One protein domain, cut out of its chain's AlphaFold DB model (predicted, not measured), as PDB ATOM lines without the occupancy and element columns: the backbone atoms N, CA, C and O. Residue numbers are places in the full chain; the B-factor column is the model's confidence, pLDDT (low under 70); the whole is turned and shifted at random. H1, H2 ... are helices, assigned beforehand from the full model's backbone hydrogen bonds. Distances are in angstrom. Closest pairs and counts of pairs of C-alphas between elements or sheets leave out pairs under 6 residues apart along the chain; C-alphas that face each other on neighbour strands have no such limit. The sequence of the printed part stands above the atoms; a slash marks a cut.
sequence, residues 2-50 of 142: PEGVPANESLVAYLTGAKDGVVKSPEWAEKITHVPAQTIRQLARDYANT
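What this domain is: This is residues 2 to 50 of the 142 residues of the protein "Putative anaerobic dimethylsulfoxide reductase" of Salmonella enterica I (UniProt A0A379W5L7). The longest helix, H3, makes an arm at one end of an open, flat shape, and H2 sits across its first residues to make a corner. From H2 the chain leads back through residues 16 to 25 to the small helix H1, away from that corner, with residues 2 to 10 as a tail with no named element. The printed part has 49 residues, with three named helices in the order H1, H2, H3 and no named strand; the class is all helix. The whole is loose, with a radius of gyration of the C-alphas of 13.8 A, and spans 39 by 27 by 11 A.

Where its parts are: Find C-alpha 37 at (30.091, -11.443, 108.886); from there H3, residues 37 to 49, runs 18.4 A to C-alpha 49 at (27.256, 1.478, 96.083). Look before it for H2, residues 26 to 33, 10.0 A long. Farther back, H1, residues 11 to 15, begins at C-alpha 11 at (19.642, 5.197, 115.657) and is 6.2 A long.

How they stand to each other: Start at residues 37 to 41, the part of H3 that touches H2. The closest C-alphas of the two helices are those of Pro 26 and Ala 37, 4.7 A apart. Their lines stand at 71 degrees, only just about perpendicular. H1 is apart from H2 and from H3. Every O i to N i+4 pair is within hydrogen-bond range in H1 and H3, and 2 of 4 are in H2.

The domain as a whole: The two C-alphas farthest apart are those of Gly 4 and Pro 36, at 40.0 A. The link from H2 to H3 is tight, with 3 residues, and the link from H1 to H2 is short, with 10. Residues 45 to 50, of which 45 to 49 belong to H3, stand free. The printed part has no cut, and its mean pLDDT is 92.9; no printed residue is under 70.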
ATOM      1  N   PRO A   2      16.635  17.097 117.371       80.38
ATOM      2  CA  PRO A   2      15.879  18.295 117.723       80.38
ATOM      3  C   PRO A   2      16.111  18.662 119.193       80.38
ATOM      4  O   PRO A   2      16.474  17.806 120.007       80.38
ATOM      5  N   GLU A   3      15.954  19.941 119.507       83.56
ATOM      6  CA  GLU A   3      16.192  20.471 120.849       83.56
ATOM      7  C   GLU A   3      15.285  19.784 121.883       83.56
ATOM      8  O   GLU A   3      14.124  19.483 121.610       83.56
ATOM      9  N   GLY A   4      15.834  19.486 123.065       83.94
ATOM     10  CA  GLY A   4      15.113  18.821 124.159       83.94
ATOM     11  C   GLY A   4      15.137  17.286 124.145       83.94
ATOM     12  O   GLY A   4      14.642  16.668 125.084       83.94
ATOM     13  N   VAL A   5      15.734  16.649 123.133       82.31
ATOM     14  CA  VAL A   5      15.884  15.184 123.112       82.31
ATOM     15  C   VAL A   5      17.092  14.744 123.959       82.31
ATOM     16  O   VAL A   5      18.181  15.293 123.771       82.31
ATOM     17  N   PRO A   6      16.948  13.735 124.847       81.94
ATOM     18  CA  PRO A   6      18.059  13.200 125.630       81.94
ATOM     19  C   PRO A   6      19.238  12.719 124.773       81.94
ATOM     20  O   PRO A   6      19.076  12.266 123.633       81.94
ATOM     21  N   ALA A   7      20.446  12.778 125.341       79.12
ATOM     22  CA  ALA A   7      21.635  12.225 124.700       79.12
ATOM     23  C   ALA A   7      21.439  10.726 124.394       79.12
ATOM     24  O   ALA A   7      20.810  10.002 125.161       79.12
ATOM     25  N   ASN A   8      21.991  10.259 123.270       82.44
ATOM     26  CA  ASN A   8      21.943   8.862 122.809       82.44
ATOM     27  C   ASN A   8      20.570   8.319 122.354       82.44
ATOM     28  O   ASN A   8      20.454   7.130 122.063       82.44
ATOM     29  N   GLU A   9      19.560   9.168 122.145       86.31
ATOM     30  CA  GLU A   9      18.255   8.780 121.571       86.31
ATOM     31  C   GLU A   9      18.230   8.743 120.029       86.31
ATOM     32  O   GLU A   9      17.235   9.060 119.379       86.31
ATOM     33  N   SER A  10      19.347   8.362 119.408       90.06
ATOM     34  CA  SER A  10      19.457   8.253 117.949       90.06
ATOM     35  C   SER A  10      19.700   6.813 117.507       90.06
ATOM     36  O   SER A  10      20.284   6.011 118.237       90.06
ATOM     37  N   LEU A  11      19.310   6.489 116.268       88.31
ATOM     38  CA  LEU A  11      19.642   5.197 115.657       88.31
ATOM     39  C   LEU A  11      21.157   4.958 115.652       88.31
ATOM     40  O   LEU A  11      21.605   3.853 115.932       88.31
ATOM     41  N   VAL A  12      21.943   6.002 115.377       90.75
ATOM     42  CA  VAL A  12      23.408   5.921 115.387       90.75
ATOM     43  C   VAL A  12      23.908   5.506 116.767       90.75
ATOM     44  O   VAL A  12      24.666   4.550 116.860       90.75
ATOM     45  N   ALA A  13      23.410   6.132 117.837       92.31
ATOM     46  CA  ALA A  13      23.781   5.775 119.205       92.31
ATOM     47  C   ALA A  13      23.403   4.329 119.576       92.31
ATOM     48  O   ALA A  13      24.117   3.678 120.335       92.31
ATOM     49  N   TYR A  14      22.309   3.798 119.025       92.75
ATOM     50  CA  TYR A  14      21.947   2.389 119.193       92.75
ATOM     51  C   TYR A  14      22.882   1.433 118.430       92.75
ATOM     52  O   TYR A  14      23.243   0.372 118.945       92.75
ATOM     53  N   LEU A  15      23.287   1.797 117.211       92.75
ATOM     54  CA  LEU A  15      24.186   0.984 116.386       92.75
ATOM     55  C   LEU A  15      25.619   0.972 116.933       92.75
ATOM     56  O   LEU A  15      26.266  -0.075 116.931       92.75
ATOM     57  N   THR A  16      26.100   2.108 117.443       93.62
ATOM     58  CA  THR A  16      27.440   2.239 118.037       93.62
ATOM     59  C   THR A  16      27.513   1.748 119.483       93.62
ATOM     60  O   THR A  16      28.588   1.778 120.072       93.62
ATOM     61  N   GLY A  17      26.394   1.321 120.076       92.31
ATOM     62  CA  GLY A  17      26.332   0.873 121.468       92.31
ATOM     63  C   GLY A  17      26.362   1.997 122.508       92.31
ATOM     64  O   GLY A  17      26.397   1.715 123.697       92.31
ATOM     65  N   ALA A  18      26.292   3.271 122.113       91.44
ATOM     66  CA  ALA A  18      26.218   4.389 123.060       91.44
ATOM     67  C   ALA A  18      24.917   4.391 123.892       91.44
ATOM     68  O   ALA A  18      24.883   4.975 124.972       91.44
ATOM     69  N   LYS A  19      23.849   3.742 123.401       90.31
ATOM     70  CA  LYS A  19      22.575   3.603 124.127       90.31
ATOM     71  C   LYS A  19      22.510   2.373 125.042       90.31
ATOM     72  O   LYS A  19      21.966   2.474 126.134       90.31
ATOM     73  N   ASP A  20      23.004   1.218 124.596       91.88
ATOM     74  CA  ASP A  20      22.806  -0.076 125.274       91.88
ATOM     75  C   ASP A  20      24.107  -0.835 125.591       91.88
ATOM     76  O   ASP A  20      24.062  -1.967 126.068       91.88
ATOM     77  N   GLY A  21      25.268  -0.233 125.325       92.94
ATOM     78  CA  GLY A  21      26.587  -0.831 125.535       92.94
ATOM     79  C   GLY A  21      26.982  -1.893 124.504       92.94
ATOM     80  O   GLY A  21      28.078  -2.440 124.594       92.94
ATOM     81  N   VAL A  22      26.129  -2.196 123.517       94.69
ATOM     82  CA  VAL A  22      26.363  -3.282 122.554       94.69
ATOM     83  C   VAL A  22      26.535  -2.720 121.150       94.69
ATOM     84  O   VAL A  22      25.587  -2.232 120.537       94.69
ATOM     85  N   VAL A  23      27.730  -2.859 120.585       96.25
ATOM     86  CA  VAL A  23      27.986  -2.480 119.189       96.25
ATOM     87  C   VAL A  23      27.305  -3.474 118.245       96.25
ATOM     88  O   VAL A  23      27.525  -4.681 118.335       96.25
ATOM     89  N   LYS A  24      26.495  -2.976 117.304       95.31
ATOM     90  CA  LYS A  24      25.776  -3.800 116.314       95.31
ATOM     91  C   LYS A  24      26.659  -4.095 115.101       95.31
ATOM     92  O   LYS A  24      26.380  -3.657 113.986       95.31
ATOM     93  N   SER A  25      27.763  -4.799 115.339       96.75
ATOM     94  CA  SER A  25      28.739  -5.144 114.303       96.75
ATOM     95  C   SER A  25      28.291  -6.345 113.445       96.75
ATOM     96  O   SER A  25      27.394  -7.095 113.843       96.75
ATOM     97  N   PRO A  26      28.912  -6.576 112.274       97.00
ATOM     98  CA  PRO A  26      28.677  -7.784 111.483       97.00
ATOM     99  C   PRO A  26      28.944  -9.086 112.254       97.00
ATOM    100  O   PRO A  26      28.201 -10.045 112.097       97.00
ATOM    101  N   GLU A  27      29.952  -9.115 113.126       97.75
ATOM    102  CA  GLU A  27      30.295 -10.277 113.962       97.75
ATOM    103  C   GLU A  27      29.246 -10.519 115.056       97.75
ATOM    104  O   GLU A  27      28.976 -11.657 115.435       97.75
ATOM    105  N   TRP A  28      28.628  -9.449 115.566       96.94
ATOM    106  CA  TRP A  28      27.464  -9.557 116.442       96.94
ATOM    107  C   TRP A  28      26.259 -10.140 115.689       96.94
ATOM    108  O   TRP A  28      25.604 -11.055 116.188       96.94
ATOM    109  N   ALA A  29      25.998  -9.659 114.470       96.56
ATOM    110  CA  ALA A  29      24.882 -10.118 113.648       96.56
ATOM    111  C   ALA A  29      25.048 -11.572 113.173       96.56
ATOM    112  O   ALA A  29      24.057 -12.301 113.081       96.56
ATOM    113  N   GLU A  30      26.279 -12.013 112.912       97.81
ATOM    114  CA  GLU A  30      26.605 -13.388 112.522       97.81
ATOM    115  C   GLU A  30      26.135 -14.402 113.570       97.81
ATOM    116  O   GLU A  30      25.482 -15.384 113.225       97.81
ATOM    117  N   LYS A  31      26.348 -14.120 114.861       97.44
ATOM    118  CA  LYS A  31      25.920 -14.999 115.964       97.44
ATOM    119  C   LYS A  31      24.400 -15.172 116.066       97.44
ATOM    120  O   LYS A  31      23.943 -16.141 116.657       97.44
ATOM    121  N   ILE A  32      23.620 -14.225 115.538       96.44
ATOM    122  CA  ILE A  32      22.149 -14.220 115.616       96.44
ATOM    123  C   ILE A  32      21.538 -14.793 114.336       96.44
ATOM    124  O   ILE A  32      20.625 -15.615 114.373       96.44
ATOM    125  N   THR A  33      22.019 -14.314 113.191       95.69
ATOM    126  CA  THR A  33      21.451 -14.619 111.872       95.69
ATOM    127  C   THR A  33      22.067 -15.855 111.233       95.69
ATOM    128  O   THR A  33      21.490 -16.385 110.289       95.69
ATOM    129  N   HIS A  34      23.216 -16.313 111.743       97.38
ATOM    130  CA  HIS A  34      24.045 -17.377 111.170       97.38
ATOM    131  C   HIS A  34      24.576 -17.057 109.760       97.38
ATOM    132  O   HIS A  34      25.087 -17.935 109.068       97.38
ATOM    133  N   VAL A  35      24.480 -15.795 109.326       97.44
ATOM    134  CA  VAL A  35      25.068 -15.314 108.075       97.44
ATOM    135  C   VAL A  35      26.505 -14.870 108.358       97.44
ATOM    136  O   VAL A  35      26.694 -14.039 109.249       97.44
ATOM    137  N   PRO A  36      27.517 -15.341 107.603       98.19
ATOM    138  CA  PRO A  36      28.906 -14.962 107.845       98.19
ATOM    139  C   PRO A  36      29.103 -13.442 107.828       98.19
ATOM    140  O   PRO A  36      28.631 -12.773 106.900       98.19
ATOM    141  N   ALA A  37      29.864 -12.888 108.780       97.88
ATOM    142  CA  ALA A  37      30.091 -11.443 108.886       97.88
ATOM    143  C   ALA A  37      30.605 -10.825 107.578       97.88
ATOM    144  O   ALA A  37      30.215  -9.718 107.205       97.88
ATOM    145  N   GLN A  38      31.445 -11.557 106.838       97.94
ATOM    146  CA  GLN A  38      31.952 -11.100 105.546       97.94
ATOM    147  C   GLN A  38      30.846 -10.945 104.494       97.94
ATOM    148  O   GLN A  38      30.869  -9.980 103.732       97.94
ATOM    149  N   THR A  39      29.852 -11.835 104.488       98.00
ATOM    150  CA  THR A  39      28.702 -11.745 103.574       98.00
ATOM    151  C   THR A  39      27.845 -10.528 103.913       98.00
ATOM    152  O   THR A  39      27.478  -9.770 103.020       98.00
ATOM    153  N   ILE A  40      27.598 -10.279 105.204       97.62
ATOM    154  CA  ILE A  40      26.864  -9.091 105.668       97.62
ATOM    155  C   ILE A  40      27.576  -7.808 105.215       97.62
ATOM    156  O   ILE A  40      26.936  -6.908 104.669       97.62
ATOM    157  N   ARG A  41      28.905  -7.726 105.392       97.38
ATOM    158  CA  ARG A  41      29.702  -6.568 104.947       97.38
ATOM    159  C   ARG A  41      29.632  -6.366 103.440       97.38
ATOM    160  O   ARG A  41      29.481  -5.228 103.001       97.38
ATOM    161  N   GLN A  42      29.768  -7.444 102.669       97.75
ATOM    162  CA  GLN A  42      29.747  -7.373 101.213       97.75
ATOM    163  C   GLN A  42      28.387  -6.877 100.717       97.75
ATOM    164  O   GLN A  42      28.332  -5.858 100.040       97.75
ATOM    165  N   LEU A  43      27.290  -7.494 101.172       96.31
ATOM    166  CA  LEU A  43      25.931  -7.088 100.803       96.31
ATOM    167  C   LEU A  43      25.632  -5.633 101.176       96.31
ATOM    168  O   LEU A  43      25.021  -4.908 100.393       96.31
ATOM    169  N   ALA A  44      26.080  -5.182 102.351       95.12
ATOM    170  CA  ALA A  44      25.904  -3.795 102.768       95.12
ATOM    171  C   ALA A  44      26.633  -2.815 101.833       95.12
ATOM    172  O   ALA A  44      26.069  -1.783 101.469       95.12
ATOM    173  N   ARG A  45      27.867  -3.138 101.416       95.94
ATOM    174  CA  ARG A  45      28.641  -2.322 100.466       95.94
ATOM    175  C   ARG A  45      28.027  -2.349  99.072       95.94
ATOM    176  O   ARG A  45      27.888  -1.292  98.466       95.94
ATOM    177  N   ASP A  46      27.626  -3.520  98.594       95.44
ATOM    178  CA  ASP A  46      27.015  -3.681  97.274       95.44
ATOM    179  C   ASP A  46      25.716  -2.884  97.178       95.44
ATOM    180  O   ASP A  46      25.521  -2.127  96.228       95.44
ATOM    181  N   TYR A  47      24.861  -2.971  98.200       94.25
ATOM    182  CA  TYR A  47      23.607  -2.225  98.249       94.25
ATOM    183  C   TYR A  47      23.820  -0.708  98.374       94.25
ATOM    184  O   TYR A  47      23.091   0.068  97.762       94.25
ATOM    185  N   ALA A  48      24.822  -0.263  99.138       93.50
ATOM    186  CA  ALA A  48      25.124   1.163  99.283       93.50
ATOM    187  C   ALA A  48      25.749   1.785  98.018       93.50
ATOM    188  O   ALA A  48      25.520   2.966  97.737       93.50
ATOM    189  N   ASN A  49      26.538   1.008  97.269       94.56
ATOM    190  CA  ASN A  49      27.256   1.478  96.083       94.56
ATOM    191  C   ASN A  49      26.458   1.315  94.783       94.56
ATOM    192  O   ASN A  49      26.654   2.090  93.849       94.56
ATOM    193  N   THR A  50      25.547   0.344  94.709       91.44
ATOM    194  CA  THR A  50      24.675   0.165  93.543       91.44
ATOM    195  C   THR A  50      23.579   1.226  93.568       91.44
ATOM    196  O   THR A  50      22.749   1.241  94.473       91.44
TER     197      THR A  50